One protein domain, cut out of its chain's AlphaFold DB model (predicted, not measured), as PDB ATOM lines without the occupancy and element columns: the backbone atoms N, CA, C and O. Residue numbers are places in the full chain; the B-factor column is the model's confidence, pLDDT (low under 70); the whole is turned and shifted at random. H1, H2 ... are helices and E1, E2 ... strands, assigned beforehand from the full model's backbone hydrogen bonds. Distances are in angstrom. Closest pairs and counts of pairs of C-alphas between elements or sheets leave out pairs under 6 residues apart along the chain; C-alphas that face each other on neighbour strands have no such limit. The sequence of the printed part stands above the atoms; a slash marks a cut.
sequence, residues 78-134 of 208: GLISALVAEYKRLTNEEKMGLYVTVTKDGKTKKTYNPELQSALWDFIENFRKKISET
ATOM      1  N   GLY A  78     -29.091  49.966  -0.022       85.75
ATOM      2  CA  GLY A  78     -27.766  49.344  -0.056       85.75
ATOM      3  C   GLY A  78     -27.706  47.955   0.596       85.75
ATOM      4  O   GLY A  78     -26.618  47.383   0.705       85.75
ATOM      5  N   LEU A  79     -28.855  47.372   0.983       89.62
ATOM      6  CA  LEU A  79     -28.946  46.048   1.613       89.62
ATOM      7  C   LEU A  79     -28.204  44.973   0.813       89.62
ATOM      8  O   LEU A  79     -27.510  44.151   1.398       89.62
ATOM      9  N   ILE A  80     -28.329  44.974  -0.516       92.62
ATOM     10  CA  ILE A  80     -27.692  43.958  -1.365       92.62
ATOM     11  C   ILE A  80     -26.169  44.052  -1.288       92.62
ATOM     12  O   ILE A  80     -25.504  43.035  -1.098       92.62
ATOM     13  N   SER A  81     -25.610  45.257  -1.377       90.06
ATOM     14  CA  SER A  81     -24.166  45.473  -1.259       90.06
ATOM     15  C   SER A  81     -23.643  45.006   0.101       90.06
ATOM     16  O   SER A  81     -22.630  44.307   0.169       90.06
ATOM     17  N   ALA A  82     -24.370  45.331   1.172       93.25
ATOM     18  CA  ALA A  82     -24.028  44.928   2.530       93.25
ATOM     19  C   ALA A  82     -24.138  43.401   2.722       93.25
ATOM     20  O   ALA A  82     -23.228  42.777   3.263       93.25
ATOM     21  N   LEU A  83     -25.192  42.780   2.184       96.94
ATOM     22  CA  LEU A  83     -25.415  41.333   2.230       96.94
ATOM     23  C   LEU A  83     -24.337  40.558   1.464       96.94
ATOM     24  O   LEU A  83     -23.883  39.510   1.916       96.94
ATOM     25  N   VAL A  84     -23.895  41.068   0.312       96.00
ATOM     26  CA  VAL A  84     -22.802  40.462  -0.464       96.00
ATOM     27  C   VAL A  84     -21.476  40.544   0.295       96.00
ATOM     28  O   VAL A  84     -20.690  39.595   0.246       96.00
ATOM     29  N   ALA A  85     -21.209  41.655   0.986       96.38
ATOM     30  CA  ALA A  85     -20.030  41.780   1.840       96.38
ATOM     31  C   ALA A  85     -20.084  40.783   3.007       96.38
ATOM     32  O   ALA A  85     -19.108  40.067   3.237       96.38
ATOM     33  N   GLU A  86     -21.239  40.661   3.661       97.12
ATOM     34  CA  GLU A  86     -21.430  39.718   4.762       97.12
ATOM     35  C   GLU A  86     -21.283  38.264   4.307       97.12
ATOM     36  O   GLU A  86     -20.550  37.485   4.911       97.12
ATOM     37  N   TYR A  87     -21.876  37.905   3.168       97.44
ATOM     38  CA  TYR A  87     -21.688  36.587   2.568       97.44
ATOM     39  C   TYR A  87     -20.205  36.261   2.337       97.44
ATOM     40  O   TYR A  87     -19.752  35.151   2.632       97.44
ATOM     41  N   LYS A  88     -19.422  37.223   1.834       97.25
ATOM     42  CA  LYS A  88     -17.975  37.044   1.639       97.25
ATOM     43  C   LYS A  88     -17.244  36.859   2.966       97.25
ATOM     44  O   LYS A  88     -16.368  36.003   3.027       97.25
ATOM     45  N   ARG A  89     -17.599  37.613   4.007       97.56
ATOM     46  CA  ARG A  89     -17.021  37.483   5.353       97.56
ATOM     47  C   ARG A  89     -17.272  36.081   5.920       97.56
ATOM     48  O   ARG A  89     -16.325  35.370   6.249       97.56
ATOM     49  N   LEU A  90     -18.528  35.631   5.912       97.12
ATOM     50  CA  LEU A  90     -18.931  34.310   6.413       97.12
ATOM     51  C   LEU A  90     -18.248  33.159   5.652       97.12
ATOM     52  O   LEU A  90     -17.781  32.187   6.242       97.12
ATOM     53  N   THR A  91     -18.141  33.260   4.326       95.56
ATOM     54  CA  THR A  91     -17.552  32.186   3.507       95.56
ATOM     55  C   THR A  91     -16.022  32.196   3.488       95.56
ATOM     56  O   THR A  91     -15.401  31.132   3.500       95.56
ATOM     57  N   ASN A  92     -15.384  33.369   3.478       95.38
ATOM     58  CA  ASN A  92     -13.930  33.474   3.348       95.38
ATOM     59  C   ASN A  92     -13.206  33.507   4.688       95.38
ATOM     60  O   ASN A  92     -12.118  32.937   4.784       95.38
ATOM     61  N   GLU A  93     -13.768  34.173   5.691       93.44
ATOM     62  CA  GLU A  93     -13.124  34.362   6.992       93.44
ATOM     63  C   GLU A  93     -13.595  33.292   7.967       93.44
ATOM     64  O   GLU A  93     -12.774  32.543   8.492       93.44
ATOM     65  N   GLU A  94     -14.912  33.132   8.114       92.50
ATOM     66  CA  GLU A  94     -15.493  32.111   9.000       92.50
ATOM     67  C   GLU A  94     -15.558  30.718   8.360       92.50
ATOM     68  O   GLU A  94     -15.908  29.738   9.016       92.50
ATOM     69  N   LYS A  95     -15.178  30.606   7.080       94.62
ATOM     70  CA  LYS A  95     -15.106  29.341   6.331       94.62
ATOM     71  C   LYS A  95     -16.424  28.561   6.318       94.62
ATOM     72  O   LYS A  95     -16.414  27.336   6.175       94.62
ATOM     73  N   MET A  96     -17.563  29.250   6.403       93.19
ATOM     74  CA  MET A  96     -18.869  28.613   6.278       93.19
ATOM     75  C   MET A  96     -19.036  28.030   4.872       93.19
ATOM     76  O   MET A  96     -19.051  28.743   3.867       93.19
ATOM     77  N   GLY A  97     -19.175  26.706   4.791       92.94
ATOM     78  CA  GLY A  97     -19.413  26.018   3.526       92.94
ATOM     79  C   GLY A  97     -20.786  26.363   2.947       92.94
ATOM     80  O   GLY A  97     -21.763  26.470   3.682       92.94
ATOM     81  N   LEU A  98     -20.883  26.484   1.618       93.62
ATOM     82  CA  LEU A  98     -22.148  26.783   0.927       93.62
ATOM     83  C   LEU A  98     -23.177  25.646   1.044       93.62
ATOM     84  O   LEU A  98     -24.385  25.879   1.017       93.62
ATOM     85  N   TYR A  99     -22.694  24.412   1.162       95.38
ATOM     86  CA  TYR A  99     -23.527  23.223   1.206       95.38
ATOM     87  C   TYR A  99     -23.145  22.330   2.372       95.38
ATOM     88  O   TYR A  99     -21.967  22.188   2.694       95.38
ATOM     89  N   VAL A 100     -24.150  21.646   2.905       93.94
ATOM     90  CA  VAL A 100     -23.989  20.548   3.855       93.94
ATOM     91  C   VAL A 100     -24.685  19.306   3.312       93.94
ATOM     92  O   VAL A 100     -25.601  19.384   2.486       93.94
ATOM     93  N   THR A 101     -24.234  18.140   3.759       93.81
ATOM     94  CA  THR A 101     -24.915  16.878   3.475       93.81
ATOM     95  C   THR A 101     -25.826  16.561   4.645       93.81
ATOM     96  O   THR A 101     -25.349  16.342   5.755       93.81
ATOM     97  N   VAL A 102     -27.130  16.518   4.392       87.94
ATOM     98  CA  VAL A 102     -28.127  16.137   5.394       87.94
ATOM     99  C   VAL A 102     -28.608  14.726   5.088       87.94
ATOM    100  O   VAL A 102     -28.959  14.416   3.946       87.94
ATOM    101  N   THR A 103     -28.636  13.869   6.104       87.56
ATOM    102  CA  THR A 103     -29.219  12.529   6.007       87.56
ATOM    103  C   THR A 103     -30.619  12.558   6.592       87.56
ATOM    104  O   THR A 103     -30.796  12.880   7.765       87.56
ATOM    105  N   LYS A 104     -31.616  12.199   5.785       80.81
ATOM    106  CA  LYS A 104     -32.997  12.013   6.236       80.81
ATOM    107  C   LYS A 104     -33.506  10.687   5.684       80.81
ATOM    108  O   LYS A 104     -33.326  10.405   4.502       80.81
ATOM    109  N   ASP A 105     -34.062   9.848   6.556       81.06
ATOM    110  CA  ASP A 105     -34.595   8.524   6.205       81.06
ATOM    111  C   ASP A 105     -33.576   7.622   5.472       81.06
ATOM    112  O   ASP A 105     -33.890   6.953   4.488       81.06
ATOM    113  N   GLY A 106     -32.310   7.655   5.908       81.81
ATOM    114  CA  GLY A 106     -31.218   6.865   5.319       81.81
ATOM    115  C   GLY A 106     -30.726   7.345   3.946       81.81
ATOM    116  O   GLY A 106     -29.803   6.751   3.393       81.81
ATOM    117  N   LYS A 107     -31.293   8.428   3.395       82.25
ATOM    118  CA  LYS A 107     -30.852   9.048   2.139       82.25
ATOM    119  C   LYS A 107     -30.100  10.346   2.420       82.25
ATOM    120  O   LYS A 107     -30.588  11.221   3.133       82.25
ATOM    121  N   THR A 108     -28.919  10.484   1.829       89.25
ATOM    122  CA  THR A 108     -28.112  11.708   1.893       89.25
ATOM    123  C   THR A 108     -28.522  12.674   0.788       89.25
ATOM    124  O   THR A 108     -28.565  12.291  -0.383       89.25
ATOM    125  N   LYS A 109     -28.761  13.940   1.133       91.31
ATOM    126  CA  LYS A 109     -29.010  15.023   0.176       91.31
ATOM    127  C   LYS A 109     -28.062  16.185   0.453       91.31
ATOM    128  O   LYS A 109     -27.930  16.625   1.590       91.31
ATOM    129  N   LYS A 110     -27.438  16.706  -0.604       94.50
ATOM    130  CA  LYS A 110     -26.699  17.970  -0.556       94.50
ATOM    131  C   LYS A 110     -27.705  19.119  -0.559       94.50
ATOM    132  O   LYS A 110     -28.510  19.230  -1.485       94.50
ATOM    133  N   THR A 111     -27.680  19.949   0.471       93.94
ATOM    134  CA  THR A 111     -28.555  21.120   0.608       93.94
ATOM    135  C   THR A 111     -27.721  22.350   0.911       93.94
ATOM    136  O   THR A 111     -26.567  22.225   1.322       93.94
ATOM    137  N   TYR A 112     -28.283  23.540   0.694       95.31
ATOM    138  CA  TYR A 112     -27.657  24.763   1.192       95.31
ATOM    139  C   TYR A 112     -27.430  24.658   2.697       95.31
ATOM    140  O   TYR A 112     -28.220  24.014   3.389       95.31
ATOM    141  N   ASN A 113     -26.324  25.236   3.161       95.25
ATOM    142  CA  ASN A 113     -25.973  25.256   4.571       95.25
ATOM    143  C   ASN A 113     -27.007  26.086   5.358       95.25
ATOM    144  O   ASN A 113     -27.050  27.304   5.166       95.25
ATOM    145  N   PRO A 114     -27.819  25.463   6.233       95.06
ATOM    146  CA  PRO A 114     -28.842  26.173   6.994       95.06
ATOM    147  C   PRO A 114     -28.259  27.218   7.947       95.06
ATOM    148  O   PRO A 114     -28.892  28.244   8.163       95.06
ATOM    149  N   GLU A 115     -27.052  26.998   8.476       95.50
ATOM    150  CA  GLU A 115     -26.387  27.951   9.376       95.50
ATOM    151  C   GLU A 115     -26.001  29.227   8.626       95.50
ATOM    152  O   GLU A 115     -26.290  30.327   9.085       95.50
ATOM    153  N   LEU A 116     -25.437  29.084   7.421       95.88
ATOM    154  CA  LEU A 116     -25.137  30.221   6.548       95.88
ATOM    155  C   LEU A 116     -26.420  30.954   6.129       95.88
ATOM    156  O   LEU A 116     -26.439  32.178   6.080       95.88
ATOM    157  N   GLN A 117     -27.500  30.220   5.836       96.94
ATOM    158  CA  GLN A 117     -28.795  30.833   5.526       96.94
ATOM    159  C   GLN A 117     -29.343  31.625   6.717       96.94
ATOM    160  O   GLN A 117     -29.795  32.748   6.516       96.94
ATOM    161  N   SER A 118     -29.281  31.063   7.928       96.62
ATOM    162  CA  SER A 118     -29.713  31.737   9.156       96.62
ATOM    163  C   SER A 118     -28.908  33.010   9.388       96.62
ATOM    164  O   SER A 118     -29.499  34.075   9.490       96.62
ATOM    165  N   ALA A 119     -27.574  32.931   9.344       97.25
ATOM    166  CA  ALA A 119     -26.703  34.084   9.563       97.25
ATOM    167  C   ALA A 119     -26.968  35.230   8.566       97.25
ATOM    168  O   ALA A 119     -26.987  36.400   8.943       97.25
ATOM    169  N   LEU A 120     -27.225  34.908   7.293       97.75
ATOM    170  CA  LEU A 120     -27.595  35.909   6.288       97.75
ATOM    171  C   LEU A 120     -28.969  36.536   6.565       97.75
ATOM    172  O   LEU A 120     -29.136  37.735   6.342       97.75
ATOM    173  N   TRP A 121     -29.949  35.764   7.044       97.50
ATOM    174  CA  TRP A 121     -31.256  36.303   7.435       97.50
ATOM    175  C   TRP A 121     -31.168  37.178   8.684       97.50
ATOM    176  O   TRP A 121     -31.693  38.290   8.662       97.50
ATOM    177  N   ASP A 122     -30.424  36.742   9.699       97.69
ATOM    178  CA  ASP A 122     -30.159  37.523  10.908       97.69
ATOM    179  C   ASP A 122     -29.495  38.861  10.550       97.69
ATOM    180  O   ASP A 122     -29.864  39.922  11.060       97.69
ATOM    181  N   PHE A 123     -28.546  38.849   9.607       97.69
ATOM    182  CA  PHE A 123     -27.948  40.069   9.073       97.69
ATOM    183  C   PHE A 123     -28.982  40.978   8.391       97.69
ATOM    184  O   PHE A 123     -29.007  42.180   8.659       97.69
ATOM    185  N   ILE A 124     -29.846  40.433   7.524       96.94
ATOM    186  CA  ILE A 124     -30.887  41.202   6.818       96.94
ATOM    187  C   ILE A 124     -31.833  41.884   7.811       96.94
ATOM    188  O   ILE A 124     -32.165  43.059   7.633       96.94
ATOM    189  N   GLU A 125     -32.282  41.165   8.839       95.88
ATOM    190  CA  GLU A 125     -33.196  41.695   9.852       95.88
ATOM    191  C   GLU A 125     -32.547  42.820  10.658       95.88
ATOM    192  O   GLU A 125     -33.113  43.911  10.768       95.88
ATOM    193  N   ASN A 126     -31.316  42.604  11.125       95.69
ATOM    194  CA  ASN A 126     -30.559  43.619  11.854       95.69
ATOM    195  C   ASN A 126     -30.270  44.857  10.994       95.69
ATOM    196  O   ASN A 126     -30.403  45.987  11.469       95.69
ATOM    197  N   PHE A 127     -29.925  44.669   9.718       92.81
ATOM    198  CA  PHE A 127     -29.703  45.770   8.784       92.81
ATOM    199  C   PHE A 127     -30.971  46.607   8.597       92.81
ATOM    200  O   PHE A 127     -30.924  47.832   8.695       92.81
ATOM    201  N   ARG A 128     -32.122  45.959   8.376       89.44
ATOM    202  CA  ARG A 128     -33.413  46.647   8.224       89.44
ATOM    203  C   ARG A 128     -33.789  47.439   9.469       89.44
ATOM    204  O   ARG A 128     -34.200  48.587   9.336       89.44
ATOM    205  N   LYS A 129     -33.615  46.848  10.655       89.25
ATOM    206  CA  LYS A 129     -33.877  47.522  11.930       89.25
ATOM    207  C   LYS A 129     -33.013  48.774  12.078       89.25
ATOM    208  O   LYS A 129     -33.548  49.850  12.311       89.25
ATOM    209  N   LYS A 130     -31.707  48.654  11.830       85.69
ATOM    210  CA  LYS A 130     -30.766  49.780  11.901       85.69
ATOM    211  C   LYS A 130     -31.124  50.909  10.931       85.69
ATOM    212  O   LYS A 130     -31.076  52.077  11.306       85.69
ATOM    213  N   ILE A 131     -31.476  50.574   9.688       82.56
ATOM    214  CA  ILE A 131     -31.901  51.567   8.691       82.56
ATOM    215  C   ILE A 131     -33.192  52.258   9.131       82.56
ATOM    216  O   ILE A 131     -33.277  53.476   9.046       82.56
ATOM    217  N   SER A 132     -34.169  51.503   9.637       73.44
ATOM    218  CA  SER A 132     -35.418  52.074  10.151       73.44
ATOM    219  C   SER A 132     -35.174  53.034  11.314       73.44
ATOM    220  O   SER A 132     -35.754  54.109  11.328       73.44
ATOM    221  N   GLU A 133     -34.317  52.665  12.269       71.62
ATOM    222  CA  GLU A 133     -33.959  53.518  13.410       71.62
ATOM    223  C   GLU A 133     -33.243  54.796  12.961       71.62
ATOM    224  O   GLU A 133     -33.563  55.862  13.458       71.62
ATOM    225  N   THR A 134     -32.334  54.706  11.983       66.19
ATOM    226  CA  THR A 134     -31.603  55.875  11.455       66.19
ATOM    227  C   THR A 134     -32.535  56.847  10.724       66.19
ATOM    228  O   THR A 134     -32.424  58.056  10.884       66.19
TER     229      THR A 134
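Overview. This is residues 78 to 134 of the 208 residues of the protein "Helix-turn-helix transcriptional regulator" of Sphingobacterium sp. SGR-19 (UniProt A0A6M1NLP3). A two-stranded hairpin, E1 and E2, makes one end of a long, narrow model, and a pair of helices makes the rest, with the shorter H1 slanting over part of the longer H2 and running opposite ways to it. H2 follows the hairpin along the longest axis, so that the tip of the hairpin and the last turn of H2 lie at the two far ends. The printed part has 57 residues with two named helices and two named strands, in the order H1, E1, E2, H2; the sheet has the order E1 - E2 and is antiparallel, and the class is mixed, helices and strands. The whole is loose, with a radius of gyration of the C-alphas of 14.3 A, and its outline is a rod spanning 49 by 22 by 15 A.

Along the chain. After Gly 78, the helix H1 takes residues 79 to 92 and measures 19.7 A from first to last C-alpha; C-alpha 79 is at (-28.946, 46.048, 1.613). Residues 93 to 98 lead to the strand E1, residues 99 to 104, 15.5 A long, with C-alpha 104 at (-32.997, 12.013, 6.236). Asp 105 and Gly 106 come before the strand E2, residues 107 to 112, 16.1 A long. After Asn 113, the helix H2 takes residues 114 to 134 and measures 30.2 A, ending with C-alpha 134 at (-31.603, 55.875, 11.455).

Arrangement. H1 and H2 touch, with 9 pairs of C-alphas within 8 A; the closest C-alphas are those of Tyr 87 and Leu 120, 7.0 A apart. They run opposite ways at a tilt of 37 degrees, only just steep, and their centres are 11.3 A apart. In both H1 and H2 every O i to N i+4 pair is within hydrogen-bond range. E1 and E2 form a hairpin of antiparallel neighbours, with 148 degrees between their directions. N 100 and O 111 are within hydrogen-bond range at 2.9 A, and so are N 104 and O 107 at 3.0 A. The C-alphas of Thr 103 and Thr 108 face each other at 4.3 A. E1 and H2 are near each other, with 5 pairs of C-alphas within 10 A, while H1 and E2 are apart.

Size, cuts and confidence. The two C-alphas farthest apart are those of Gly 106 and Thr 134, at 49.4 A, while the first and last printed C-alphas, those of Gly 78 and Thr 134, are 13.8 A apart. The printed part has no cut. The links from E1 to E2 and from E2 to H2 are tight, the link from H1 to E1 is short, and no link is long. The mean pLDDT of the printed part is 91.8, and residue 134 is the one printed residue under 70.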